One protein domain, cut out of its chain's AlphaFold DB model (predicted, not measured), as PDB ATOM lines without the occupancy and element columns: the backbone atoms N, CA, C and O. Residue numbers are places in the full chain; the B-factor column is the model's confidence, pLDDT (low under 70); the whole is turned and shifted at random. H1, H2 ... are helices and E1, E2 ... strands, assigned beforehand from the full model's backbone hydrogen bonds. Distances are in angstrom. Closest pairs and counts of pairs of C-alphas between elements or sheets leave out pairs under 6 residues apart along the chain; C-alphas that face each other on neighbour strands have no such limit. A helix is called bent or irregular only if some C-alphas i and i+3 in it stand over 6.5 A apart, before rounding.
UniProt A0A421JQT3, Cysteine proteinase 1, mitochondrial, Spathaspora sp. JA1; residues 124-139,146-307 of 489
ATOM      1  N   ILE A 124     -71.678 -92.444 405.116       84.75
ATOM      2  CA  ILE A 124     -70.981 -92.996 403.941       84.75
ATOM      3  C   ILE A 124     -71.740 -94.196 403.368       84.75
ATOM      4  O   ILE A 124     -71.943 -94.265 402.158       84.75
ATOM      5  N   ALA A 125     -72.185 -95.133 404.206       77.94
ATOM      6  CA  ALA A 125     -72.940 -96.312 403.773       77.94
ATOM      7  C   ALA A 125     -74.223 -95.947 403.003       77.94
ATOM      8  O   ALA A 125     -74.481 -96.475 401.920       77.94
ATOM      9  N   ALA A 126     -75.002 -95.009 403.538       73.19
ATOM     10  CA  ALA A 126     -76.211 -94.454 402.949       73.19
ATOM     11  C   ALA A 126     -75.931 -93.835 401.574       73.19
ATOM     12  O   ALA A 126     -76.617 -94.159 400.600       73.19
ATOM     13  N   ALA A 127     -74.884 -93.011 401.468       80.75
ATOM     14  CA  ALA A 127     -74.462 -92.433 400.195       80.75
ATOM     15  C   ALA A 127     -74.033 -93.512 399.184       80.75
ATOM     16  O   ALA A 127     -74.515 -93.530 398.050       80.75
ATOM     17  N   CYS A 128     -73.201 -94.469 399.607       83.75
ATOM     18  CA  CYS A 128     -72.759 -95.601 398.790       83.75
ATOM     19  C   CYS A 128     -73.922 -96.461 398.287       83.75
ATOM     20  O   CYS A 128     -73.877 -96.935 397.151       83.75
ATOM     21  N   ASN A 129     -74.974 -96.649 399.086       76.31
ATOM     22  CA  ASN A 129     -76.182 -97.358 398.660       76.31
ATOM     23  C   ASN A 129     -76.922 -96.598 397.553       76.31
ATOM     24  O   ASN A 129     -77.353 -97.224 396.579       76.31
ATOM     25  N   GLY A 130     -77.014 -95.268 397.673       75.31
ATOM     26  CA  GLY A 130     -77.545 -94.382 396.636       75.31
ATOM     27  C   GLY A 130     -76.765 -94.499 395.324       75.31
ATOM     28  O   GLY A 130     -77.342 -94.855 394.299       75.31
ATOM     29  N   PHE A 131     -75.442 -94.318 395.362       83.50
ATOM     30  CA  PHE A 131     -74.578 -94.476 394.180       83.50
ATOM     31  C   PHE A 131     -74.634 -95.892 393.597       83.50
ATOM     32  O   PHE A 131     -74.644 -96.084 392.381       83.50
ATOM     33  N   GLY A 132     -74.705 -96.900 394.469       82.50
ATOM     34  CA  GLY A 132     -74.831 -98.296 394.082       82.50
ATOM     35  C   GLY A 132     -76.106 -98.570 393.289       82.50
ATOM     36  O   GLY A 132     -76.044 -99.307 392.309       82.50
ATOM     37  N   ASN A 133     -77.245 -97.968 393.659       77.62
ATOM     38  CA  ASN A 133     -78.504 -98.111 392.915       77.62
ATOM     39  C   ASN A 133     -78.368 -97.620 391.468       77.62
ATOM     40  O   ASN A 133     -78.739 -98.348 390.547       77.62
ATOM     41  N   GLU A 134     -77.786 -96.437 391.265       79.75
ATOM     42  CA  GLU A 134     -77.576 -95.867 389.926       79.75
ATOM     43  C   GLU A 134     -76.719 -96.785 389.048       79.75
ATOM     44  O   GLU A 134     -77.078 -97.108 387.912       79.75
ATOM     45  N   ILE A 135     -75.622 -97.304 389.601       87.81
ATOM     46  CA  ILE A 135     -74.725 -98.214 388.879       87.81
ATOM     47  C   ILE A 135     -75.412 -99.557 388.600       87.81
ATOM     48  O   ILE A 135     -75.301-100.075 387.484       87.81
ATOM     49  N   ARG A 136     -76.157-100.116 389.565       86.50
ATOM     50  CA  ARG A 136     -76.924-101.359 389.367       86.50
ATOM     51  C   ARG A 136     -77.924-101.221 388.230       86.50
ATOM     52  O   ARG A 136     -78.010-102.126 387.402       86.50
ATOM     53  N   ASN A 137     -78.640-100.102 388.170       83.31
ATOM     54  CA  ASN A 137     -79.599 -99.821 387.106       83.31
ATOM     55  C   ASN A 137     -78.896 -99.666 385.753       83.31
ATOM     56  O   ASN A 137     -79.303-100.286 384.772       83.31
ATOM     57  N   LYS A 138     -77.799 -98.902 385.706       87.31
ATOM     58  CA  LYS A 138     -77.037 -98.631 384.479       87.31
ATOM     59  C   LYS A 138     -76.406 -99.878 383.860       87.31
ATOM     60  O   LYS A 138     -76.435-100.026 382.640       87.31
ATOM     61  N   PHE A 139     -75.835-100.759 384.677       89.88
ATOM     62  CA  PHE A 139     -75.138-101.968 384.217       89.88
ATOM     63  C   PHE A 139     -75.962-103.253 384.358       89.88
ATOM     64  O   PHE A 139     -75.433-104.339 384.137       89.88
ATOM     65  N   GLY A 146     -72.144-103.512 395.360       85.94
ATOM     66  CA  GLY A 146     -72.023-102.377 396.267       85.94
ATOM     67  C   GLY A 146     -70.845-101.480 395.909       85.94
ATOM     68  O   GLY A 146     -69.949-101.862 395.154       85.94
ATOM     69  N   ILE A 147     -70.849-100.284 396.486       90.81
ATOM     70  CA  ILE A 147     -69.729 -99.342 396.442       90.81
ATOM     71  C   ILE A 147     -68.926 -99.489 397.729       90.81
ATOM     72  O   ILE A 147     -69.506 -99.687 398.797       90.81
ATOM     73  N   SER A 148     -67.599 -99.416 397.629       92.50
ATOM     74  CA  SER A 148     -66.725 -99.551 398.790       92.50
ATOM     75  C   SER A 148     -66.909 -98.380 399.754       92.50
ATOM     76  O   SER A 148     -66.489 -97.252 399.495       92.50
ATOM     77  N   GLN A 149     -67.513 -98.672 400.902       90.00
ATOM     78  CA  GLN A 149     -67.665 -97.719 402.000       90.00
ATOM     79  C   GLN A 149     -66.323 -97.498 402.700       90.00
ATOM     80  O   GLN A 149     -65.977 -96.363 403.025       90.00
ATOM     81  N   SER A 150     -65.530 -98.564 402.858       91.81
ATOM     82  CA  SER A 150     -64.171 -98.498 403.404       91.81
ATOM     83  C   SER A 150     -63.243 -97.582 402.606       91.81
ATOM     84  O   SER A 150     -62.382 -96.938 403.202       91.81
ATOM     85  N   TYR A 151     -63.413 -97.486 401.282       96.25
ATOM     86  CA  TYR A 151     -62.609 -96.600 400.433       96.25
ATOM     87  C   TYR A 151     -62.832 -95.129 400.790       96.25
ATOM     88  O   TYR A 151     -61.877 -94.405 401.069       96.25
ATOM     89  N   LEU A 152     -64.094 -94.697 400.840       94.38
ATOM     90  CA  LEU A 152     -64.438 -93.334 401.243       94.38
ATOM     91  C   LEU A 152     -64.082 -93.076 402.707       94.38
ATOM     92  O   LEU A 152     -63.534 -92.024 403.026       94.38
ATOM     93  N   TRP A 153     -64.329 -94.046 403.589       93.56
ATOM     94  CA  TRP A 153     -64.030 -93.901 405.009       93.56
ATOM     95  C   TRP A 153     -62.529 -93.770 405.285       93.56
ATOM     96  O   TRP A 153     -62.131 -92.972 406.129       93.56
ATOM     97  N   PHE A 154     -61.670 -94.466 404.532       96.50
ATOM     98  CA  PHE A 154     -60.220 -94.277 404.606       96.50
ATOM     99  C   PHE A 154     -59.837 -92.806 404.392       96.50
ATOM    100  O   PHE A 154     -59.093 -92.229 405.190       96.50
ATOM    101  N   TYR A 155     -60.347 -92.190 403.322       97.25
ATOM    102  CA  TYR A 155     -60.024 -90.803 402.995       97.25
ATOM    103  C   TYR A 155     -60.705 -89.802 403.926       97.25
ATOM    104  O   TYR A 155     -60.073 -88.811 404.281       97.25
ATOM    105  N   ASP A 156     -61.917 -90.092 404.398       95.44
ATOM    106  CA  ASP A 156     -62.593 -89.308 405.434       95.44
ATOM    107  C   ASP A 156     -61.728 -89.177 406.693       95.44
ATOM    108  O   ASP A 156     -61.439 -88.075 407.154       95.44
ATOM    109  N   GLN A 157     -61.245 -90.301 407.229       95.56
ATOM    110  CA  GLN A 157     -60.428 -90.292 408.444       95.56
ATOM    111  C   GLN A 157     -59.079 -89.593 408.226       95.56
ATOM    112  O   GLN A 157     -58.580 -88.914 409.127       95.56
ATOM    113  N   LEU A 158     -58.490 -89.733 407.034       97.25
ATOM    114  CA  LEU A 158     -57.248 -89.050 406.675       97.25
ATOM    115  C   LEU A 158     -57.443 -87.530 406.575       97.25
ATOM    116  O   LEU A 158     -56.613 -86.774 407.086       97.25
ATOM    117  N   GLU A 159     -58.528 -87.075 405.952       97.12
ATOM    118  CA  GLU A 159     -58.818 -85.650 405.795       97.12
ATOM    119  C   GLU A 159     -59.259 -84.989 407.093       97.12
ATOM    120  O   GLU A 159     -58.773 -83.904 407.409       97.12
ATOM    121  N   LYS A 160     -60.074 -85.661 407.908       95.75
ATOM    122  CA  LYS A 160     -60.427 -85.168 409.245       95.75
ATOM    123  C   LYS A 160     -59.199 -85.020 410.126       95.75
ATOM    124  O   LYS A 160     -59.047 -84.004 410.802       95.75
ATOM    125  N   ALA A 161     -58.275 -85.983 410.079       97.44
ATOM    126  CA  ALA A 161     -56.995 -85.862 410.767       97.44
ATOM    127  C   ALA A 161     -56.181 -84.662 410.253       97.44
ATOM    128  O   ALA A 161     -55.611 -83.923 411.050       97.44
ATOM    129  N   ASN A 162     -56.137 -84.441 408.938       97.69
ATOM    130  CA  ASN A 162     -55.460 -83.294 408.335       97.69
ATOM    131  C   ASN A 162     -56.075 -81.955 408.761       97.69
ATOM    132  O   ASN A 162     -55.347 -81.066 409.203       97.69
ATOM    133  N   ASN A 163     -57.397 -81.843 408.696       95.56
ATOM    134  CA  ASN A 163     -58.146 -80.668 409.112       95.56
ATOM    135  C   ASN A 163     -57.953 -80.373 410.605       95.56
ATOM    136  O   ASN A 163     -57.631 -79.249 410.979       95.56
ATOM    137  N   PHE A 164     -58.028 -81.397 411.459       96.19
ATOM    138  CA  PHE A 164     -57.724 -81.270 412.881       96.19
ATOM    139  C   PHE A 164     -56.308 -80.735 413.126       96.19
ATOM    140  O   PHE A 164     -56.121 -79.819 413.924       96.19
ATOM    141  N   LEU A 165     -55.297 -81.281 412.444       97.44
ATOM    142  CA  LEU A 165     -53.919 -80.820 412.613       97.44
ATOM    143  C   LEU A 165     -53.751 -79.362 412.160       97.44
ATOM    144  O   LEU A 165     -53.048 -78.622 412.842       97.44
ATOM    145  N   GLU A 166     -54.414 -78.931 411.082       96.38
ATOM    146  CA  GLU A 166     -54.433 -77.515 410.674       96.38
ATOM    147  C   GLU A 166     -55.081 -76.617 411.731       96.38
ATOM    148  O   GLU A 166     -54.488 -75.609 412.116       96.38
ATOM    149  N   LEU A 167     -56.231 -77.012 412.286       94.12
ATOM    150  CA  LEU A 167     -56.897 -76.265 413.359       94.12
ATOM    151  C   LEU A 167     -56.003 -76.124 414.598       94.12
ATOM    152  O   LEU A 167     -55.973 -75.072 415.238       94.12
ATOM    153  N   ILE A 168     -55.232 -77.160 414.942       96.31
ATOM    154  CA  ILE A 168     -54.274 -77.086 416.052       96.31
ATOM    155  C   ILE A 168     -53.099 -76.155 415.735       96.31
ATOM    156  O   ILE A 168     -52.614 -75.476 416.643       96.31
ATOM    157  N   ILE A 169     -52.624 -76.119 414.488       96.56
ATOM    158  CA  ILE A 169     -51.573 -75.188 414.054       96.56
ATOM    159  C   ILE A 169     -52.086 -73.750 414.150       96.56
ATOM    160  O   ILE A 169     -51.428 -72.915 414.774       96.56
ATOM    161  N   GLU A 170     -53.275 -73.483 413.611       95.06
ATOM    162  CA  GLU A 170     -53.946 -72.180 413.667       95.06
ATOM    163  C   GLU A 170     -54.109 -71.694 415.113       95.06
ATOM    164  O   GLU A 170     -53.729 -70.571 415.444       95.06
ATOM    165  N   LYS A 171     -54.583 -72.569 416.004       94.88
ATOM    166  CA  LYS A 171     -54.854 -72.258 417.418       94.88
ATOM    167  C   LYS A 171     -53.678 -72.565 418.341       94.88
ATOM    168  O   LYS A 171     -53.824 -72.676 419.561       94.88
ATOM    169  N   SER A 172     -52.475 -72.731 417.794       94.25
ATOM    170  CA  SER A 172     -51.300 -73.138 418.576       94.25
ATOM    171  C   SER A 172     -50.888 -72.103 419.633       94.25
ATOM    172  O   SER A 172     -50.349 -72.481 420.677       94.25
ATOM    173  N   GLY A 173     -51.196 -70.824 419.393       92.25
ATOM    174  CA  GLY A 173     -50.985 -69.713 420.327       92.25
ATOM    175  C   GLY A 173     -52.072 -69.546 421.395       92.25
ATOM    176  O   GLY A 173     -51.840 -68.840 422.377       92.25
ATOM    177  N   ASP A 174     -53.222 -70.206 421.245       94.94
ATOM    178  CA  ASP A 174     -54.362 -70.015 422.142       94.94
ATOM    179  C   ASP A 174     -54.145 -70.706 423.504       94.94
ATOM    180  O   ASP A 174     -53.458 -71.742 423.589       94.94
ATOM    181  N   PRO A 175     -54.750 -70.170 424.585       93.31
ATOM    182  CA  PRO A 175     -54.833 -70.825 425.886       93.31
ATOM    183  C   PRO A 175     -55.303 -72.284 425.800       93.31
ATOM    184  O   PRO A 175     -56.130 -72.659 424.970       93.31
ATOM    185  N   PHE A 176     -54.743 -73.146 426.654       90.75
ATOM    186  CA  PHE A 176     -54.998 -74.587 426.569       90.75
ATOM    187  C   PHE A 176     -56.456 -74.957 426.863       90.75
ATOM    188  O   PHE A 176     -56.956 -75.905 426.275       90.75
ATOM    189  N   ASP A 177     -57.134 -74.223 427.739       87.94
ATOM    190  CA  ASP A 177     -58.561 -74.371 428.041       87.94
ATOM    191  C   ASP A 177     -59.451 -74.142 426.813       87.94
ATOM    192  O   ASP A 177     -60.424 -74.869 426.639       87.94
ATOM    193  N   ILE A 178     -59.069 -73.226 425.917       84.56
ATOM    194  CA  ILE A 178     -59.770 -72.990 424.644       84.56
ATOM    195  C   ILE A 178     -59.543 -74.154 423.670       84.56
ATOM    196  O   ILE A 178     -60.475 -74.632 423.032       84.56
ATOM    197  N   VAL A 179     -58.310 -74.655 423.573       90.88
ATOM    198  CA  VAL A 179     -57.949 -75.728 422.622       90.88
ATOM    199  C   VAL A 179     -58.297 -77.128 423.149       90.88
ATOM    200  O   VAL A 179     -58.303 -78.106 422.399       90.88
ATOM    201  N   HIS A 180     -58.605 -77.251 424.441       90.81
ATOM    202  CA  HIS A 180     -58.912 -78.523 425.084       90.81
ATOM    203  C   HIS A 180     -60.104 -79.228 424.437       90.81
ATOM    204  O   HIS A 180     -60.035 -80.442 424.237       90.81
ATOM    205  N   SER A 181     -61.160 -78.488 424.083       86.06
ATOM    206  CA  SER A 181     -62.350 -79.040 423.423       86.06
ATOM    207  C   SER A 181     -61.975 -79.745 422.115       86.06
ATOM    208  O   SER A 181     -62.271 -80.930 421.966       86.06
ATOM    209  N   LEU A 182     -61.204 -79.079 421.250       88.25
ATOM    210  CA  LEU A 182     -60.704 -79.631 419.986       88.25
ATOM    211  C   LEU A 182     -59.847 -80.880 420.205       88.25
ATOM    212  O   LEU A 182     -60.042 -81.905 419.559       88.25
ATOM    213  N   ILE A 183     -58.906 -80.833 421.154       93.31
ATOM    214  CA  ILE A 183     -58.031 -81.980 421.446       93.31
ATOM    215  C   ILE A 183     -58.830 -83.147 422.032       93.31
ATOM    216  O   ILE A 183     -58.475 -84.301 421.802       93.31
ATOM    217  N   SER A 184     -59.884 -82.888 422.807       91.00
ATOM    218  CA  SER A 184     -60.658 -83.937 423.475       91.00
ATOM    219  C   SER A 184     -61.342 -84.884 422.479       91.00
ATOM    220  O   SER A 184     -61.384 -86.095 422.744       91.00
ATOM    221  N   GLN A 185     -61.753 -84.354 421.322       87.06
ATOM    222  CA  GLN A 185     -62.423 -85.056 420.228       87.06
ATOM    223  C   GLN A 185     -61.796 -84.671 418.870       87.06
ATOM    224  O   GLN A 185     -62.361 -83.880 418.126       87.06
ATOM    225  N   PRO A 186     -60.618 -85.226 418.526       88.94
ATOM    226  CA  PRO A 186     -59.871 -84.816 417.337       88.94
ATOM    227  C   PRO A 186     -60.517 -85.257 416.015       88.94
ATOM    228  O   PRO A 186     -60.189 -84.713 414.967       88.94
ATOM    229  N   ILE A 187     -61.393 -86.265 416.047       84.12
ATOM    230  CA  ILE A 187     -62.155 -86.744 414.892       84.12
ATOM    231  C   ILE A 187     -63.601 -86.982 415.333       84.12
ATOM    232  O   ILE A 187     -63.832 -87.704 416.305       84.12
ATOM    233  N   ASN A 188     -64.558 -86.434 414.579       79.12
ATOM    234  CA  ASN A 188     -65.962 -86.831 414.640       79.12
ATOM    235  C   ASN A 188     -66.224 -87.985 413.654       79.12
ATOM    236  O   ASN A 188     -65.806 -87.945 412.494       79.12
ATOM    237  N   LEU A 189     -66.894 -89.036 414.128       76.31
ATOM    238  CA  LEU A 189     -67.223 -90.213 413.320       76.31
ATOM    239  C   LEU A 189     -68.418 -89.970 412.396       76.31
ATOM    240  O   LEU A 189     -68.474 -90.539 411.304       76.31
ATOM    241  N   GLN A 190     -69.335 -89.103 412.819       74.56
ATOM    242  CA  GLN A 190     -70.452 -88.669 411.997       74.56
ATOM    243  C   GLN A 190     -70.057 -87.455 411.167       74.56
ATOM    244  O   GLN A 190     -69.126 -86.719 411.505       74.56
ATOM    245  N   ASP A 191     -70.759 -87.281 410.059       78.88
ATOM    246  CA  ASP A 191     -70.611 -86.127 409.195       78.88
ATOM    247  C   ASP A 191     -71.879 -85.912 408.374       78.88
ATOM    248  O   ASP A 191     -72.858 -86.655 408.477       78.88
ATOM    249  N   ASN A 192     -71.853 -84.881 407.549       78.25
ATOM    250  CA  ASN A 192     -72.953 -84.486 406.697       78.25
ATOM    251  C   ASN A 192     -72.670 -84.798 405.219       78.25
ATOM    252  O   ASN A 192     -71.566 -85.154 404.803       78.25
ATOM    253  N   TRP A 193     -73.711 -84.639 404.404       83.31
ATOM    254  CA  TRP A 193     -73.671 -84.902 402.968       83.31
ATOM    255  C   TRP A 193     -72.633 -84.059 402.213       83.31
ATOM    256  O   TRP A 193     -72.062 -84.523 401.231       83.31
ATOM    257  N   THR A 194     -72.337 -82.848 402.684       86.19
ATOM    258  CA  THR A 194     -71.343 -81.963 402.061       86.19
ATOM    259  C   THR A 194     -69.966 -82.623 402.019       86.19
ATOM    260  O   THR A 194     -69.304 -82.603 400.984       86.19
ATOM    261  N   ASN A 195     -69.570 -83.301 403.102       89.06
ATOM    262  CA  ASN A 195     -68.305 -84.028 403.139       89.06
ATOM    263  C   ASN A 195     -68.306 -85.251 402.196       89.06
ATOM    264  O   ASN A 195     -67.286 -85.542 401.581       89.06
ATOM    265  N   ILE A 196     -69.446 -85.931 401.987       89.69
ATOM    266  CA  ILE A 196     -69.550 -86.976 400.944       89.69
ATOM    267  C   ILE A 196     -69.236 -86.391 399.571       89.69
ATOM    268  O   ILE A 196     -68.477 -86.998 398.816       89.69
ATOM    269  N   ILE A 197     -69.808 -85.228 399.243       89.25
ATOM    270  CA  ILE A 197     -69.566 -84.566 397.958       89.25
ATOM    271  C   ILE A 197     -68.074 -84.261 397.812       89.25
ATOM    272  O   ILE A 197     -67.479 -84.657 396.812       89.25
ATOM    273  N   ASP A 198     -67.454 -83.623 398.807       91.88
ATOM    274  CA  ASP A 198     -66.030 -83.275 398.756       91.88
ATOM    275  C   ASP A 198     -65.137 -84.522 398.606       91.88
ATOM    276  O   ASP A 198     -64.218 -84.538 397.778       91.88
ATOM    277  N   LEU A 199     -65.434 -85.599 399.344       94.50
ATOM    278  CA  LEU A 199     -64.708 -86.867 399.262       94.50
ATOM    279  C   LEU A 199     -64.848 -87.516 397.886       94.50
ATOM    280  O   LEU A 199     -63.845 -87.892 397.282       94.50
ATOM    281  N   VAL A 200     -66.069 -87.633 397.360       93.50
ATOM    282  CA  VAL A 200     -66.317 -88.259 396.053       93.50
ATOM    283  C   VAL A 200     -65.722 -87.422 394.923       93.50
ATOM    284  O   VAL A 200     -65.107 -87.971 394.012       93.50
ATOM    285  N   MET A 201     -65.828 -86.095 394.993       91.31
ATOM    286  CA  MET A 201     -65.245 -85.202 393.990       91.31
ATOM    287  C   MET A 201     -63.712 -85.262 393.983       91.31
ATOM    288  O   MET A 201     -63.102 -85.129 392.922       91.31
ATOM    289  N   LYS A 202     -63.078 -85.478 395.143       95.00
ATOM    290  CA  LYS A 202     -61.615 -85.547 395.265       95.00
ATOM    291  C   LYS A 202     -61.039 -86.936 394.998       95.00
ATOM    292  O   LYS A 202     -59.988 -87.046 394.366       95.00
ATOM    293  N   TYR A 203     -61.689 -87.981 395.497       96.88
ATOM    294  CA  TYR A 203     -61.157 -89.344 395.501       96.88
ATOM    295  C   TYR A 203     -61.890 -90.289 394.549       96.88
ATOM    296  O   TYR A 203     -61.327 -91.304 394.153       96.88
ATOM    297  N   GLY A 204     -63.098 -89.942 394.110       95.31
ATOM    298  CA  GLY A 204     -63.931 -90.809 393.288       95.31
ATOM    299  C   GLY A 204     -64.557 -91.951 394.085       95.31
ATOM    300  O   GLY A 204     -64.713 -91.881 395.304       95.31
ATOM    301  N   LEU A 205     -64.942 -93.011 393.379       95.75
ATOM    302  CA  LEU A 205     -65.610 -94.184 393.943       95.75
ATOM    303  C   LEU A 205     -65.012 -95.462 393.366       95.75
ATOM    304  O   LEU A 205     -64.565 -95.485 392.222       95.75
ATOM    305  N   VAL A 206     -65.070 -96.549 394.131       96.06
ATOM    306  CA  VAL A 206     -64.694 -97.882 393.646       96.06
ATOM    307  C   VAL A 206     -65.766 -98.915 393.998       96.06
ATOM    308  O   VAL A 206     -66.414 -98.793 395.045       96.06
ATOM    309  N   PRO A 207     -65.961 -99.952 393.163       94.62
ATOM    310  CA  PRO A 207     -66.746-101.125 393.534       94.62
ATOM    311  C   PRO A 207     -66.260-101.755 394.844       94.62
ATOM    312  O   PRO A 207     -65.062-101.749 395.133       94.62
ATOM    313  N   LEU A 208     -67.176-102.358 395.602       90.56
ATOM    314  CA  LEU A 208     -66.855-103.067 396.844       90.56
ATOM    315  C   LEU A 208     -65.768-104.135 396.636       90.56
ATOM    316  O   LEU A 208     -64.866-104.251 397.454       90.56
ATOM    317  N   ASP A 209     -65.788-104.840 395.505       90.50
ATOM    318  CA  ASP A 209     -64.811-105.895 395.194       90.50
ATOM    319  C   ASP A 209     -63.381-105.370 394.954       90.50
ATOM    320  O   ASP A 209     -62.419-106.131 395.034       90.50
ATOM    321  N   VAL A 210     -63.221-104.071 394.663       95.12
ATOM    322  CA  VAL A 210     -61.909-103.436 394.441       95.12
ATOM    323  C   VAL A 210     -61.245-103.054 395.765       95.12
ATOM    324  O   VAL A 210     -60.025-103.147 395.894       95.12
ATOM    325  N   PHE A 211     -62.037-102.645 396.758       95.38
ATOM    326  CA  PHE A 211     -61.562-102.338 398.106       95.38
ATOM    327  C   PHE A 211     -62.586-102.835 399.141       95.38
ATOM    328  O   PHE A 211     -63.437-102.061 399.584       95.38
ATOM    329  N   PRO A 212     -62.573-104.134 399.481       91.12
ATOM    330  CA  PRO A 212     -63.612-104.734 400.308       91.12
ATOM    331  C   PRO A 212     -63.474-104.348 401.779       91.12
ATOM    332  O   PRO A 212     -62.372-104.117 402.281       91.12
ATOM    333  N   ASP A 213     -64.600-104.363 402.489       86.94
ATOM    334  CA  ASP A 213     -64.601-104.210 403.939       86.94
ATOM    335  C   ASP A 213     -63.839-105.367 404.597       86.94
ATOM    336  O   ASP A 213     -63.983-106.539 404.234       86.94
ATOM    337  N   ASN A 214     -63.033-105.033 405.600       88.88
ATOM    338  CA  ASN A 214     -62.314-106.003 406.413       88.88
ATOM    339  C   ASN A 214     -62.766-105.933 407.881       88.88
ATOM    340  O   ASN A 214     -63.649-105.158 408.244       88.88
ATOM    341  N   TYR A 215     -62.133-106.724 408.752       89.88
ATOM    342  CA  TYR A 215     -62.492-106.772 410.172       89.88
ATOM    343  C   TYR A 215     -62.502-105.392 410.851       89.88
ATOM    344  O   TYR A 215     -63.372-105.123 411.670       89.88
ATOM    345  N   GLN A 216     -61.546-104.513 410.536       91.25
ATOM    346  CA  GLN A 216     -61.452-103.193 411.169       91.25
ATOM    347  C   GLN A 216     -62.491-102.212 410.617       91.25
ATOM    348  O   GLN A 216     -62.913-101.325 411.349       91.25
ATOM    349  N   ALA A 217     -62.931-102.380 409.367       86.38
ATOM    350  CA  ALA A 217     -64.064-101.633 408.823       86.38
ATOM    351  C   ALA A 217     -65.380-102.000 409.530       86.38
ATOM    352  O   ALA A 217     -66.188-101.129 409.832       86.38
ATOM    353  N   GLN A 218     -65.559-103.282 409.860       81.56
ATOM    354  CA  GLN A 218     -66.746-103.789 410.560       81.56
ATOM    355  C   GLN A 218     -66.688-103.564 412.083       81.56
ATOM    356  O   GLN A 218     -67.720-103.443 412.736       81.56
ATOM    357  N   HIS A 219     -65.486-103.476 412.662       84.62
ATOM    358  CA  HIS A 219     -65.260-103.298 414.102       84.62
ATOM    359  C   HIS A 219     -64.267-102.153 414.390       84.62
ATOM    360  O   HIS A 219     -63.141-102.384 414.849       84.62
ATOM    361  N   PRO A 220     -64.667-100.898 414.134       87.00
ATOM    362  CA  PRO A 220     -63.752 -99.760 414.041       87.00
ATOM    363  C   PRO A 220     -63.265 -99.205 415.384       87.00
ATOM    364  O   PRO A 220     -62.295 -98.444 415.405       87.00
ATOM    365  N   ASP A 221     -63.870 -99.593 416.510       88.75
ATOM    366  CA  ASP A 221     -63.594 -99.030 417.842       88.75
ATOM    367  C   ASP A 221     -62.100 -98.959 418.172       88.75
ATOM    368  O   ASP A 221     -61.598 -97.954 418.688       88.75
ATOM    369  N   LYS A 222     -61.353-100.026 417.860       93.12
ATOM    370  CA  LYS A 222     -59.924-100.078 418.176       93.12
ATOM    371  C   LYS A 222     -59.091 -99.187 417.257       93.12
ATOM    372  O   LYS A 222     -58.149 -98.556 417.746       93.12
ATOM    373  N   LEU A 223     -59.433 -99.118 415.972       93.50
ATOM    374  CA  LEU A 223     -58.805 -98.213 415.007       93.50
ATOM    375  C   LEU A 223     -59.035 -96.755 415.422       93.50
ATOM    376  O   LEU A 223     -58.070 -96.005 415.582       93.50
ATOM    377  N   ILE A 224     -60.287 -96.385 415.696       92.50
ATOM    378  CA  ILE A 224     -60.658 -95.037 416.138       92.50
ATOM    379  C   ILE A 224     -59.955 -94.663 417.439       92.50
ATOM    380  O   ILE A 224     -59.423 -93.557 417.555       92.50
ATOM    381  N   PHE A 225     -59.876 -95.584 418.401       94.31
ATOM    382  CA  PHE A 225     -59.118 -95.366 419.628       94.31
ATOM    383  C   PHE A 225     -57.647 -95.034 419.338       94.31
ATOM    384  O   PHE A 225     -57.133 -94.046 419.864       94.31
ATOM    385  N   ILE A 226     -56.966 -95.824 418.501       96.81
ATOM    386  CA  ILE A 226     -55.545 -95.615 418.171       96.81
ATOM    387  C   ILE A 226     -55.341 -94.266 417.472       96.81
ATOM    388  O   ILE A 226     -54.471 -93.498 417.892       96.81
ATOM    389  N   LEU A 227     -56.152 -93.955 416.455       96.44
ATOM    390  CA  LEU A 227     -56.098 -92.678 415.736       96.44
ATOM    391  C   LEU A 227     -56.305 -91.496 416.684       96.44
ATOM    392  O   LEU A 227     -55.492 -90.574 416.712       96.44
ATOM    393  N   THR A 228     -57.334 -91.568 417.526       96.12
ATOM    394  CA  THR A 228     -57.677 -90.522 418.495       96.12
ATOM    395  C   THR A 228     -56.537 -90.261 419.472       96.12
ATOM    396  O   THR A 228     -56.155 -89.110 419.684       96.12
ATOM    397  N   GLN A 229     -55.967 -91.310 420.075       97.38
ATOM    398  CA  GLN A 229     -54.842 -91.145 421.000       97.38
ATOM    399  C   GLN A 229     -53.633 -90.536 420.290       97.38
ATOM    400  O   GLN A 229     -52.988 -89.637 420.829       97.38
ATOM    401  N   LYS A 230     -53.357 -90.966 419.054       98.31
ATOM    402  CA  LYS A 230     -52.198 -90.468 418.323       98.31
ATOM    403  C   LYS A 230     -52.342 -89.006 417.902       98.31
ATOM    404  O   LYS A 230     -51.384 -88.247 418.019       98.31
ATOM    405  N   LEU A 231     -53.537 -88.587 417.494       98.44
ATOM    406  CA  LEU A 231     -53.826 -87.190 417.165       98.44
ATOM    407  C   LEU A 231     -53.718 -86.272 418.384       98.44
ATOM    408  O   LEU A 231     -53.176 -85.175 418.269       98.44
ATOM    409  N   LYS A 232     -54.129 -86.738 419.569       97.88
ATOM    410  CA  LYS A 232     -53.921 -86.005 420.830       97.88
ATOM    411  C   LYS A 232     -52.435 -85.766 421.108       97.88
ATOM    412  O   LYS A 232     -52.050 -84.647 421.446       97.88
ATOM    413  N   GLU A 233     -51.590 -86.781 420.919       98.06
ATOM    414  CA  GLU A 233     -50.132 -86.627 421.039       98.06
ATOM    415  C   GLU A 233     -49.574 -85.622 420.023       98.06
ATOM    416  O   GLU A 233     -48.788 -84.743 420.388       98.06
ATOM    417  N   PHE A 234     -49.995 -85.726 418.759       98.50
ATOM    418  CA  PHE A 234     -49.574 -84.812 417.697       98.50
ATOM    419  C   PHE A 234     -49.963 -83.372 417.993       98.50
ATOM    420  O   PHE A 234     -49.124 -82.484 417.853       98.50
ATOM    421  N   ALA A 235     -51.177 -83.136 418.485       97.75
ATOM    422  CA  ALA A 235     -51.647 -81.801 418.818       97.75
ATOM    423  C   ALA A 235     -50.789 -81.133 419.901       97.75
ATOM    424  O   ALA A 235     -50.358 -79.987 419.753       97.75
ATOM    425  N   LEU A 236     -50.475 -81.866 420.975       96.69
ATOM    426  CA  LEU A 236     -49.591 -81.370 422.033       96.69
ATOM    427  C   LEU A 236     -48.189 -81.070 421.495       96.69
ATOM    428  O   LEU A 236     -47.589 -80.053 421.855       96.69
ATOM    429  N   LYS A 237     -47.668 -81.928 420.610       97.62
ATOM    430  CA  LYS A 237     -46.336 -81.740 420.037       97.62
ATOM    431  C   LYS A 237     -46.275 -80.569 419.057       97.62
ATOM    432  O   LYS A 237     -45.305 -79.817 419.111       97.62
ATOM    433  N   ILE A 238     -47.296 -80.375 418.224       97.81
ATOM    434  CA  ILE A 238     -47.430 -79.215 417.333       97.81
ATOM    435  C   ILE A 238     -47.420 -77.924 418.146       97.81
ATOM    436  O   ILE A 238     -46.626 -77.035 417.855       97.81
ATOM    437  N   ARG A 239     -48.226 -77.839 419.211       95.94
ATOM    438  CA  ARG A 239     -48.262 -76.656 420.089       95.94
ATOM    439  C   ARG A 239     -46.905 -76.366 420.722       95.94
ATOM    440  O   ARG A 239     -46.473 -75.218 420.769       95.94
ATOM    441  N   GLN A 240     -46.208 -77.406 421.178       96.06
ATOM    442  CA  GLN A 240     -44.852 -77.264 421.699       96.06
ATOM    443  C   GLN A 240     -43.886 -76.742 420.623       96.06
ATOM    444  O   GLN A 240     -43.101 -75.837 420.899       96.06
ATOM    445  N   LEU A 241     -43.921 -77.308 419.415       96.75
ATOM    446  CA  LEU A 241     -43.056 -76.895 418.309       96.75
ATOM    447  C   LEU A 241     -43.351 -75.464 417.863       96.75
ATOM    448  O   LEU A 241     -42.409 -74.708 417.684       96.75
ATOM    449  N   ALA A 242     -44.614 -75.049 417.794       95.75
ATOM    450  CA  ALA A 242     -44.994 -73.681 417.440       95.75
ATOM    451  C   ALA A 242     -44.359 -72.623 418.365       95.75
ATOM    452  O   ALA A 242     -44.036 -71.526 417.921       95.75
ATOM    453  N   GLN A 243     -44.124 -72.963 419.639       93.81
ATOM    454  CA  GLN A 243     -43.456 -72.083 420.606       93.81
ATOM    455  C   GLN A 243     -41.922 -72.146 420.541       93.81
ATOM    456  O   GLN A 243     -41.253 -71.194 420.939       93.81
ATOM    457  N   GLN A 244     -41.359 -73.280 420.118       95.38
ATOM    458  CA  GLN A 244     -39.918 -73.549 420.183       95.38
ATOM    459  C   GLN A 244     -39.200 -73.320 418.849       95.38
ATOM    460  O   GLN A 244     -38.073 -72.835 418.842       95.38
ATOM    461  N   ASP A 245     -39.828 -73.719 417.745       93.81
ATOM    462  CA  ASP A 245     -39.271 -73.754 416.394       93.81
ATOM    463  C   ASP A 245     -40.420 -73.856 415.368       93.81
ATOM    464  O   ASP A 245     -40.768 -74.941 414.891       93.81
ATOM    465  N   ALA A 246     -41.060 -72.716 415.087       93.31
ATOM    466  CA  ALA A 246     -42.259 -72.647 414.246       93.31
ATOM    467  C   ALA A 246     -42.023 -73.165 412.814       93.31
ATOM    468  O   ALA A 246     -42.934 -73.735 412.212       93.31
ATOM    469  N   ASP A 247     -40.796 -73.050 412.300       94.50
ATOM    470  CA  ASP A 247     -40.435 -73.481 410.945       94.50
ATOM    471  C   ASP A 247     -40.540 -75.009 410.769       94.50
ATOM    472  O   ASP A 247     -40.769 -75.497 409.663       94.50
ATOM    473  N   LYS A 248     -40.444 -75.783 411.861       95.62
ATOM    474  CA  LYS A 248     -40.568 -77.255 411.840       95.62
ATOM    475  C   LYS A 248     -41.995 -77.773 411.954       95.62
ATOM    476  O   LYS A 248     -42.211 -78.981 411.848       95.62
ATOM    477  N   VAL A 249     -42.975 -76.907 412.200       97.38
ATOM    478  CA  VAL A 249     -44.365 -77.332 412.431       97.38
ATOM    479  C   VAL A 249     -44.941 -78.037 411.202       97.38
ATOM    480  O   VAL A 249     -45.562 -79.088 411.346       97.38
ATOM    481  N   GLN A 250     -44.687 -77.510 410.002       97.00
ATOM    482  CA  GLN A 250     -45.212 -78.087 408.759       97.00
ATOM    483  C   GLN A 250     -44.550 -79.426 408.403       97.00
ATOM    484  O   GLN A 250     -45.249 -80.382 408.076       97.00
ATOM    485  N   GLU A 251     -43.228 -79.541 408.565       97.25
ATOM    486  CA  GLU A 251     -42.512 -80.818 408.400       97.25
ATOM    487  C   GLU A 251     -43.037 -81.876 409.386       97.25
ATOM    488  O   GLU A 251     -43.296 -83.026 409.024       97.25
ATOM    489  N   TYR A 252     -43.262 -81.482 410.644       98.25
ATOM    490  CA  TYR A 252     -43.828 -82.384 411.638       98.25
ATOM    491  C   TYR A 252     -45.255 -82.811 411.270       98.25
ATOM    492  O   TYR A 252     -45.562 -84.001 411.349       98.25
ATOM    493  N   LYS A 253     -46.103 -81.885 410.802       98.19
ATOM    494  CA  LYS A 253     -47.461 -82.180 410.320       98.19
ATOM    495  C   LYS A 253     -47.449 -83.213 409.189       98.19
ATOM    496  O   LYS A 253     -48.235 -84.158 409.229       98.19
ATOM    497  N   GLU A 254     -46.546 -83.089 408.220       98.19
ATOM    498  CA  GLU A 254     -46.401 -84.073 407.139       98.19
ATOM    499  C   GLU A 254     -46.070 -85.472 407.689       98.19
ATOM    500  O   GLU A 254     -46.709 -86.460 407.321       98.19
ATOM    501  N   SER A 255     -45.159 -85.561 408.666       98.50
ATOM    502  CA  SER A 255     -44.843 -86.830 409.343       98.50
ATOM    503  C   SER A 255     -46.028 -87.407 410.139       98.50
ATOM    504  O   SER A 255     -46.223 -88.630 410.194       98.50
ATOM    505  N   CYS A 256     -46.861 -86.541 410.726       98.62
ATOM    506  CA  CYS A 256     -48.102 -86.932 411.389       98.62
ATOM    507  C   CYS A 256     -49.075 -87.551 410.385       98.62
ATOM    508  O   CYS A 256     -49.587 -88.640 410.640       98.62
ATOM    509  N   LEU A 257     -49.279 -86.912 409.231       98.62
ATOM    510  CA  LEU A 257     -50.154 -87.415 408.168       98.62
ATOM    511  C   LEU A 257     -49.662 -88.742 407.596       98.62
ATOM    512  O   LEU A 257     -50.462 -89.656 407.413       98.62
ATOM    513  N   GLN A 258     -48.354 -88.900 407.397       98.62
ATOM    514  CA  GLN A 258     -47.780 -90.186 407.003       98.62
ATOM    515  C   GLN A 258     -48.067 -91.276 408.046       98.62
ATOM    516  O   GLN A 258     -48.382 -92.413 407.700       98.62
ATOM    517  N   THR A 259     -47.994 -90.938 409.335       98.75
ATOM    518  CA  THR A 259     -48.327 -91.877 410.414       98.75
ATOM    519  C   THR A 259     -49.814 -92.236 410.414       98.75
ATOM    520  O   THR A 259     -50.141 -93.410 410.565       98.75
ATOM    521  N   VAL A 260     -50.706 -91.262 410.211       98.69
ATOM    522  CA  VAL A 260     -52.156 -91.497 410.078       98.69
ATOM    523  C   VAL A 260     -52.442 -92.409 408.888       98.69
ATOM    524  O   VAL A 260     -53.115 -93.422 409.056       98.69
ATOM    525  N   PHE A 261     -51.863 -92.115 407.719       98.69
ATOM    526  CA  PHE A 261     -51.969 -92.962 406.532       98.69
ATOM    527  C   PHE A 261     -51.513 -94.394 406.823       98.69
ATOM    528  O   PHE A 261     -52.218 -95.339 406.490       98.69
ATOM    529  N   ASN A 262     -50.371 -94.572 407.493       98.62
ATOM    530  CA  ASN A 262     -49.871 -95.900 407.845       98.62
ATOM    531  C   ASN A 262     -50.816 -96.643 408.796       98.62
ATOM    532  O   ASN A 262     -51.023 -97.839 408.615       98.62
ATOM    533  N   ILE A 263     -51.396 -95.963 409.793       98.56
ATOM    534  CA  ILE A 263     -52.385 -96.569 410.697       98.56
ATOM    535  C   ILE A 263     -53.586 -97.063 409.889       98.56
ATOM    536  O   ILE A 263     -53.941 -98.230 410.015       98.56
ATOM    537  N   LEU A 264     -54.157 -96.208 409.033       98.12
ATOM    538  CA  LEU A 264     -55.301 -96.551 408.185       98.12
ATOM    539  C   LEU A 264     -54.968 -97.680 407.202       98.12
ATOM    540  O   LEU A 264     -55.753 -98.606 407.042       98.12
ATOM    541  N   ALA A 265     -53.791 -97.657 406.579       98.25
ATOM    542  CA  ALA A 265     -53.380 -98.677 405.618       98.25
ATOM    543  C   ALA A 265     -53.117-100.037 406.279       98.25
ATOM    544  O   ALA A 265     -53.438-101.078 405.706       98.25
ATOM    545  N   LEU A 266     -52.569-100.045 407.499       98.19
ATOM    546  CA  LEU A 266     -52.366-101.265 408.285       98.19
ATOM    547  C   LEU A 266     -53.685-101.900 408.735       98.19
ATOM    548  O   LEU A 266     -53.725-103.111 408.947       98.19
ATOM    549  N   THR A 267     -54.741-101.106 408.914       96.75
ATOM    550  CA  THR A 267     -56.029-101.593 409.418       96.75
ATOM    551  C   THR A 267     -57.052-101.847 408.326       96.75
ATOM    552  O   THR A 267     -57.765-102.837 408.430       96.75
ATOM    553  N   LEU A 268     -57.121-101.014 407.288       95.81
ATOM    554  CA  LEU A 268     -58.125-101.070 406.217       95.81
ATOM    555  C   LEU A 268     -57.571-101.637 404.903       95.81
ATOM    556  O   LEU A 268     -58.338-102.096 404.064       95.81
ATOM    557  N   GLY A 269     -56.245-101.680 404.742       96.56
ATOM    558  CA  GLY A 269     -55.581-101.998 403.477       96.56
ATOM    559  C   GLY A 269     -55.188-100.738 402.701       96.56
ATOM    560  O   GLY A 269     -55.478 -99.617 403.110       96.56
ATOM    561  N   THR A 270     -54.493-100.910 401.575       97.12
ATOM    562  CA  THR A 270     -54.033 -99.789 400.740       97.12
ATOM    563  C   THR A 270     -55.015 -99.518 399.598       97.12
ATOM    564  O   THR A 270     -55.086-100.348 398.687       97.12
ATOM    565  N   PRO A 271     -55.760 -98.397 399.618       96.50
ATOM    566  CA  PRO A 271     -56.697 -98.071 398.547       96.50
ATOM    567  C   PRO A 271     -55.959 -97.662 397.258       96.50
ATOM    568  O   PRO A 271     -54.850 -97.122 397.340       96.50
ATOM    569  N   PRO A 272     -56.551 -97.878 396.065       96.88
ATOM    570  CA  PRO A 272     -56.027 -97.304 394.826       96.88
ATOM    571  C   PRO A 272     -56.077 -95.771 394.880       96.88
ATOM    572  O   PRO A 272     -57.046 -95.194 395.383       96.88
ATOM    573  N   LYS A 273     -55.058 -95.090 394.339       97.00
ATOM    574  CA  LYS A 273     -55.096 -93.624 394.227       97.00
ATOM    575  C   LYS A 273     -56.225 -93.185 393.284       97.00
ATOM    576  O   LYS A 273     -56.599 -93.954 392.398       97.00
ATOM    577  N   PRO A 274     -56.712 -91.937 393.395       96.81
ATOM    578  CA  PRO A 274     -57.793 -91.425 392.542       96.81
ATOM    579  C   PRO A 274     -57.549 -91.564 391.028       96.81
ATOM    580  O   PRO A 274     -58.500 -91.634 390.249       96.81
ATOM    581  N   ASP A 275     -56.281 -91.597 390.612       97.19
ATOM    582  CA  ASP A 275     -55.802 -91.721 389.235       97.19
ATOM    583  C   ASP A 275     -55.271 -93.126 388.878       97.19
ATOM    584  O   ASP A 275     -54.971 -93.390 387.712       97.19
ATOM    585  N   ASP A 276     -55.171 -94.043 389.847       97.31
ATOM    586  CA  ASP A 276     -54.708 -95.408 389.597       97.31
ATOM    587  C   ASP A 276     -55.782 -96.208 388.866       97.31
ATOM    588  O   ASP A 276     -56.936 -96.270 389.286       97.31
ATOM    589  N   LYS A 277     -55.391 -96.877 387.780       97.62
ATOM    590  CA  LYS A 277     -56.285 -97.783 387.057       97.62
ATOM    591  C   LYS A 277     -56.441 -99.092 387.826       97.62
ATOM    592  O   LYS A 277     -55.451 -99.747 388.149       97.62
ATOM    593  N   PHE A 278     -57.681 -99.521 388.016       96.62
ATOM    594  CA  PHE A 278     -58.031-100.887 388.396       96.62
ATOM    595  C   PHE A 278     -58.816-101.559 387.265       96.62
ATOM    596  O   PHE A 278     -59.279-100.901 386.332       96.62
ATOM    597  N   VAL A 279     -58.929-102.885 387.325       97.06
ATOM    598  CA  VAL A 279     -59.797-103.658 386.430       97.06
ATOM    599  C   VAL A 279     -61.000-104.124 387.238       97.06
ATOM    600  O   VAL A 279     -60.830-104.785 388.260       97.06
ATOM    601  N   TRP A 280     -62.200-103.770 386.791       95.19
ATOM    602  CA  TRP A 280     -63.454-104.234 387.371       95.19
ATOM    603  C   TRP A 280     -64.142-105.197 386.412       95.19
ATOM    604  O   TRP A 280     -64.529-104.822 385.304       95.19
ATOM    605  N   GLU A 281     -64.264-106.446 386.847       94.94
ATOM    606  CA  GLU A 281     -64.893-107.529 386.100       94.94
ATOM    607  C   GLU A 281     -66.190-107.935 386.791       94.94
ATOM    608  O   GLU A 281     -66.225-108.097 388.010       94.94
ATOM    609  N   PHE A 282     -67.263-108.104 386.022       93.38
ATOM    610  CA  PHE A 282     -68.565-108.479 386.565       93.38
ATOM    611  C   PHE A 282     -69.410-109.231 385.538       93.38
ATOM    612  O   PHE A 282     -69.159-109.193 384.330       93.38
ATOM    613  N   ILE A 283     -70.436-109.915 386.036       93.62
ATOM    614  CA  ILE A 283     -71.468-110.558 385.226       93.62
ATOM    615  C   ILE A 283     -72.775-109.806 385.472       93.62
ATOM    616  O   ILE A 283     -73.158-109.602 386.625       93.62
ATOM    617  N   ASP A 284     -73.435-109.362 384.406       93.81
ATOM    618  CA  ASP A 284     -74.753-108.727 384.511       93.81
ATOM    619  C   ASP A 284     -75.873-109.759 384.744       93.81
ATOM    620  O   ASP A 284     -75.664-110.976 384.694       93.81
ATOM    621  N   LYS A 285     -77.097-109.292 385.005       92.50
ATOM    622  CA  LYS A 285     -78.271-110.157 385.230       92.50
ATOM    623  C   LYS A 285     -78.629-111.049 384.034       92.50
ATOM    624  O   LYS A 285     -79.368-112.014 384.208       92.50
ATOM    625  N   GLU A 286     -78.116-110.755 382.840       94.38
ATOM    626  CA  GLU A 286     -78.304-111.567 381.630       94.38
ATOM    627  C   GLU A 286     -77.224-112.652 381.479       94.38
ATOM    628  O   GLU A 286     -77.288-113.477 380.566       94.38
ATOM    629  N   GLY A 287     -76.249-112.699 382.392       93.94
ATOM    630  CA  GLY A 287     -75.165-113.676 382.386       93.94
ATOM    631  C   GLY A 287     -73.988-113.285 381.492       93.94
ATOM    632  O   GLY A 287     -73.132-114.130 381.214       93.94
ATOM    633  N   LYS A 288     -73.911-112.036 381.022       96.06
ATOM    634  CA  LYS A 288     -72.823-111.563 380.161       96.06
ATOM    635  C   LYS A 288     -71.663-111.022 381.001       96.06
ATOM    636  O   LYS A 288     -71.839-110.207 381.901       96.06
ATOM    637  N   PHE A 289     -70.455-111.476 380.664       96.50
ATOM    638  CA  PHE A 289     -69.204-110.991 381.245       96.50
ATOM    639  C   PHE A 289     -68.841-109.604 380.701       96.50
ATOM    640  O   PHE A 289     -68.861-109.377 379.487       96.50
ATOM    641  N   ASN A 290     -68.450-108.710 381.603       94.81
ATOM    642  CA  ASN A 290     -67.971-107.367 381.314       94.81
ATOM    643  C   ASN A 290     -66.655-107.119 382.074       94.81
ATOM    644  O   ASN A 290     -66.442-107.666 383.154       94.81
ATOM    645  N   SER A 291     -65.777-106.294 381.502       95.62
ATOM    646  CA  SER A 291     -64.499-105.896 382.103       95.62
ATOM    647  C   SER A 291     -64.200-104.448 381.732       95.62
ATOM    648  O   SER A 291     -64.287-104.078 380.556       95.62
ATOM    649  N   LEU A 292     -63.885-103.624 382.727       94.56
ATOM    650  CA  LEU A 292     -63.597-102.198 382.581       94.56
ATOM    651  C   LEU A 292     -62.261-101.878 383.250       94.56
ATOM    652  O   LEU A 292     -62.046-102.254 384.398       94.56
ATOM    653  N   SER A 293     -61.374-101.166 382.550       96.81
ATOM    654  CA  SER A 293     -60.165-100.595 383.155       96.81
ATOM    655  C   SER A 293     -60.363 -99.101 383.370       96.81
ATOM    656  O   SER A 293     -60.467 -98.343 382.404       96.81
ATOM    657  N   ILE A 294     -60.445 -98.693 384.632       97.19
ATOM    658  CA  ILE A 294     -60.931 -97.371 385.032       97.19
ATOM    659  C   ILE A 294     -60.274 -96.941 386.347       97.19
ATOM    660  O   ILE A 294     -59.824 -97.794 387.113       97.19
ATOM    661  N   SER A 295     -60.134 -95.637 386.582       97.75
ATOM    662  CA  SER A 295     -59.685 -95.098 387.871       97.75
ATOM    663  C   SER A 295     -60.871 -94.784 388.790       97.75
ATOM    664  O   SER A 295     -62.001 -94.689 388.309       97.75
ATOM    665  N   PRO A 296     -60.663 -94.582 390.105       97.31
ATOM    666  CA  PRO A 296     -61.752 -94.203 391.008       97.31
ATOM    667  C   PRO A 296     -62.490 -92.921 390.588       97.31
ATOM    668  O   PRO A 296     -63.719 -92.842 390.656       97.31
ATOM    669  N   THR A 297     -61.749 -91.915 390.115       95.31
ATOM    670  CA  THR A 297     -62.312 -90.631 389.657       95.31
ATOM    671  C   THR A 297     -63.127 -90.778 388.378       95.31
ATOM    672  O   THR A 297     -64.249 -90.281 388.307       95.31
ATOM    673  N   GLU A 298     -62.607 -91.502 387.387       95.25
ATOM    674  CA  GLU A 298     -63.340 -91.808 386.156       95.25
ATOM    675  C   GLU A 298     -64.568 -92.674 386.440       95.25
ATOM    676  O   GLU A 298     -65.625 -92.432 385.873       95.25
ATOM    677  N   PHE A 299     -64.472 -93.649 387.351       94.62
ATOM    678  CA  PHE A 299     -65.595 -94.512 387.713       94.62
ATOM    679  C   PHE A 299     -66.776 -93.697 388.235       94.62
ATOM    680  O   PHE A 299     -67.913 -93.911 387.817       94.62
ATOM    681  N   TYR A 300     -66.519 -92.710 389.090       91.81
ATOM    682  CA  TYR A 300     -67.555 -91.773 389.508       91.81
ATOM    683  C   TYR A 300     -68.092 -90.939 388.327       91.81
ATOM    684  O   TYR A 300     -69.293 -90.987 388.048       91.81
ATOM    685  N   LEU A 301     -67.216 -90.230 387.604       89.56
ATOM    686  CA  LEU A 301     -67.608 -89.294 386.539       89.56
ATOM    687  C   LEU A 301     -68.374 -89.972 385.390       89.56
ATOM    688  O   LEU A 301     -69.390 -89.454 384.927       89.56
ATOM    689  N   ASP A 302     -67.922 -91.145 384.958       88.50
ATOM    690  CA  ASP A 302     -68.462 -91.844 383.793       88.50
ATOM    691  C   ASP A 302     -69.682 -92.701 384.140       88.50
ATOM    692  O   ASP A 302     -70.498 -93.020 383.258       88.50
ATOM    693  N   HIS A 303     -69.804 -93.161 385.391       85.81
ATOM    694  CA  HIS A 303     -70.771 -94.203 385.745       85.81
ATOM    695  C   HIS A 303     -71.826 -93.800 386.755       85.81
ATOM    696  O   HIS A 303     -72.963 -94.234 386.568       85.81
ATOM    697  N   VAL A 304     -71.518 -92.941 387.724       78.75
ATOM    698  CA  VAL A 304     -72.518 -92.492 388.702       78.75
ATOM    699  C   VAL A 304     -73.386 -91.376 388.129       78.75
ATOM    700  O   VAL A 304     -74.556 -91.341 388.463       78.75
ATOM    701  N   ALA A 305     -72.888 -90.554 387.192       62.59
ATOM    702  CA  ALA A 305     -73.660 -89.577 386.392       62.59
ATOM    703  C   ALA A 305     -74.610 -88.637 387.178       62.59
ATOM    704  O   ALA A 305     -75.443 -87.955 386.581       62.59
ATOM    705  N   VAL A 306     -74.462 -88.576 388.502       69.50
ATOM    706  CA  VAL A 306     -75.139 -87.646 389.395       69.50
ATOM    707  C   VAL A 306     -74.226 -86.437 389.542       69.50
ATOM    708  O   VAL A 306     -73.081 -86.577 389.970       69.50
ATOM    709  N   ASP A 307     -74.717 -85.247 389.193       74.62
ATOM    710  CA  ASP A 307     -74.029 -84.003 389.535       74.62
ATOM    711  C   ASP A 307     -74.150 -83.795 391.046       74.62
ATOM    712  O   ASP A 307     -75.095 -83.165 391.520       74.62
TER     713      ASP A 307
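AT A GLANCE: This is residues 124 to 139 and 146 to 307 of the 489 residues of the protein "Cysteine proteinase 1, mitochondrial" of Spathaspora sp. JA1 (UniProt A0A421JQT3). Picture a rod in two halves: at one half H2, H6 and H7 lie side by side as a three-helix bundle, with short H3 packed on H2 and H6. At the other half H1 and H4 pack on H2 near its first residues, H8 packs on H1 and H4, and a hairpin of two strands, E1 and E2, makes that end of the rod. The printed part has 178 residues, with eight named helices and two named strands in the order H1 H2 H3 H4 H5 H6 H7 E1 E2 H8; the sheet is E1 - E2, antiparallel, and the class is mostly helix. It is only just compact, close to loose, with a radius of gyration of the C-alphas of 18.8 A and spans of 65 by 31 by 27 A.

IN THESE COORDINATES: Find C-alpha 124 at (-70.981, -92.996, 403.941); from there H1 runs 22.1 A to residue 139. H2, residues 149 to 170, is 31.3 A long. Next come H3, residues 176 to 184, H4, residues 193 to 203, and H5, residues 215 to 218. H6, residues 221 to 244, covers 34.9 A and ends at C-alpha 244, (-39.918, -73.549, 420.183). H7, residues 246 to 268, covers 33.5 A. H3 and H7 are irregular, but only just: C-alphas 178 and 181 are 6.7 A apart, C-alphas 247 and 250 are 7.0 A apart. Then find E1, residues 278 to 283, E2, residues 289 to 294, and H8, residues 296 to 304, ending at (-72.518, -92.492, 388.702).

HOW THE PARTS SIT: Start at the hub, H2. It touches H7, closest at C-alphas 154 and 264, 6.5 A, at a shallow tilt of 19 degrees, opposite ways. Residues 161 to 169 of H2 touch residues 231 to 242 of H6, closest at C-alphas 168 and 235, 6.1 A. H6 and H7 form a helical hairpin at a shallow tilt of 8 degrees, closest at C-alphas 241 and 249, 6.0 A. H3 touches H6, C-alphas 183 and 232 being closest at 5.8 A. H5 only just touches H7, with 3 pairs of C-alphas within 8 A, closest at 216 and 267, 5.9 A. Residues 152 to 156 of H2 touch H4, about perpendicular at 79 degrees, closest at C-alphas 152 and 199, 6.8 A. H1 touches H2, closest at C-alphas 125 and 149, 5.7 A. H8 touches H4, closest at C-alphas 203 and 297, 6.1 A, and H1, closest at 135 and 304, 6.1 A. In the hairpin of E1 and E2, look for N 280 and O 292, 2.8 A apart, within hydrogen-bond range. Every O i to N i+4 pair is within range in H1, H4, H6 and H8; H2 has 17 of 18, H3 3 of 5, H7 17 of 19, and H5 is too short for one.

THE WHOLE: The C-alphas of Gln 244 and Glu 286, the two farthest apart, are 66.4 A apart. Residues 140 to 145 are not printed; C-alphas 139 and 146 are 12.5 A apart across this cut. The link from H4 to H5 is long, with 11 residues. Mean pLDDT of the printed part is 92.1, and residues 305 to 306 are under 70.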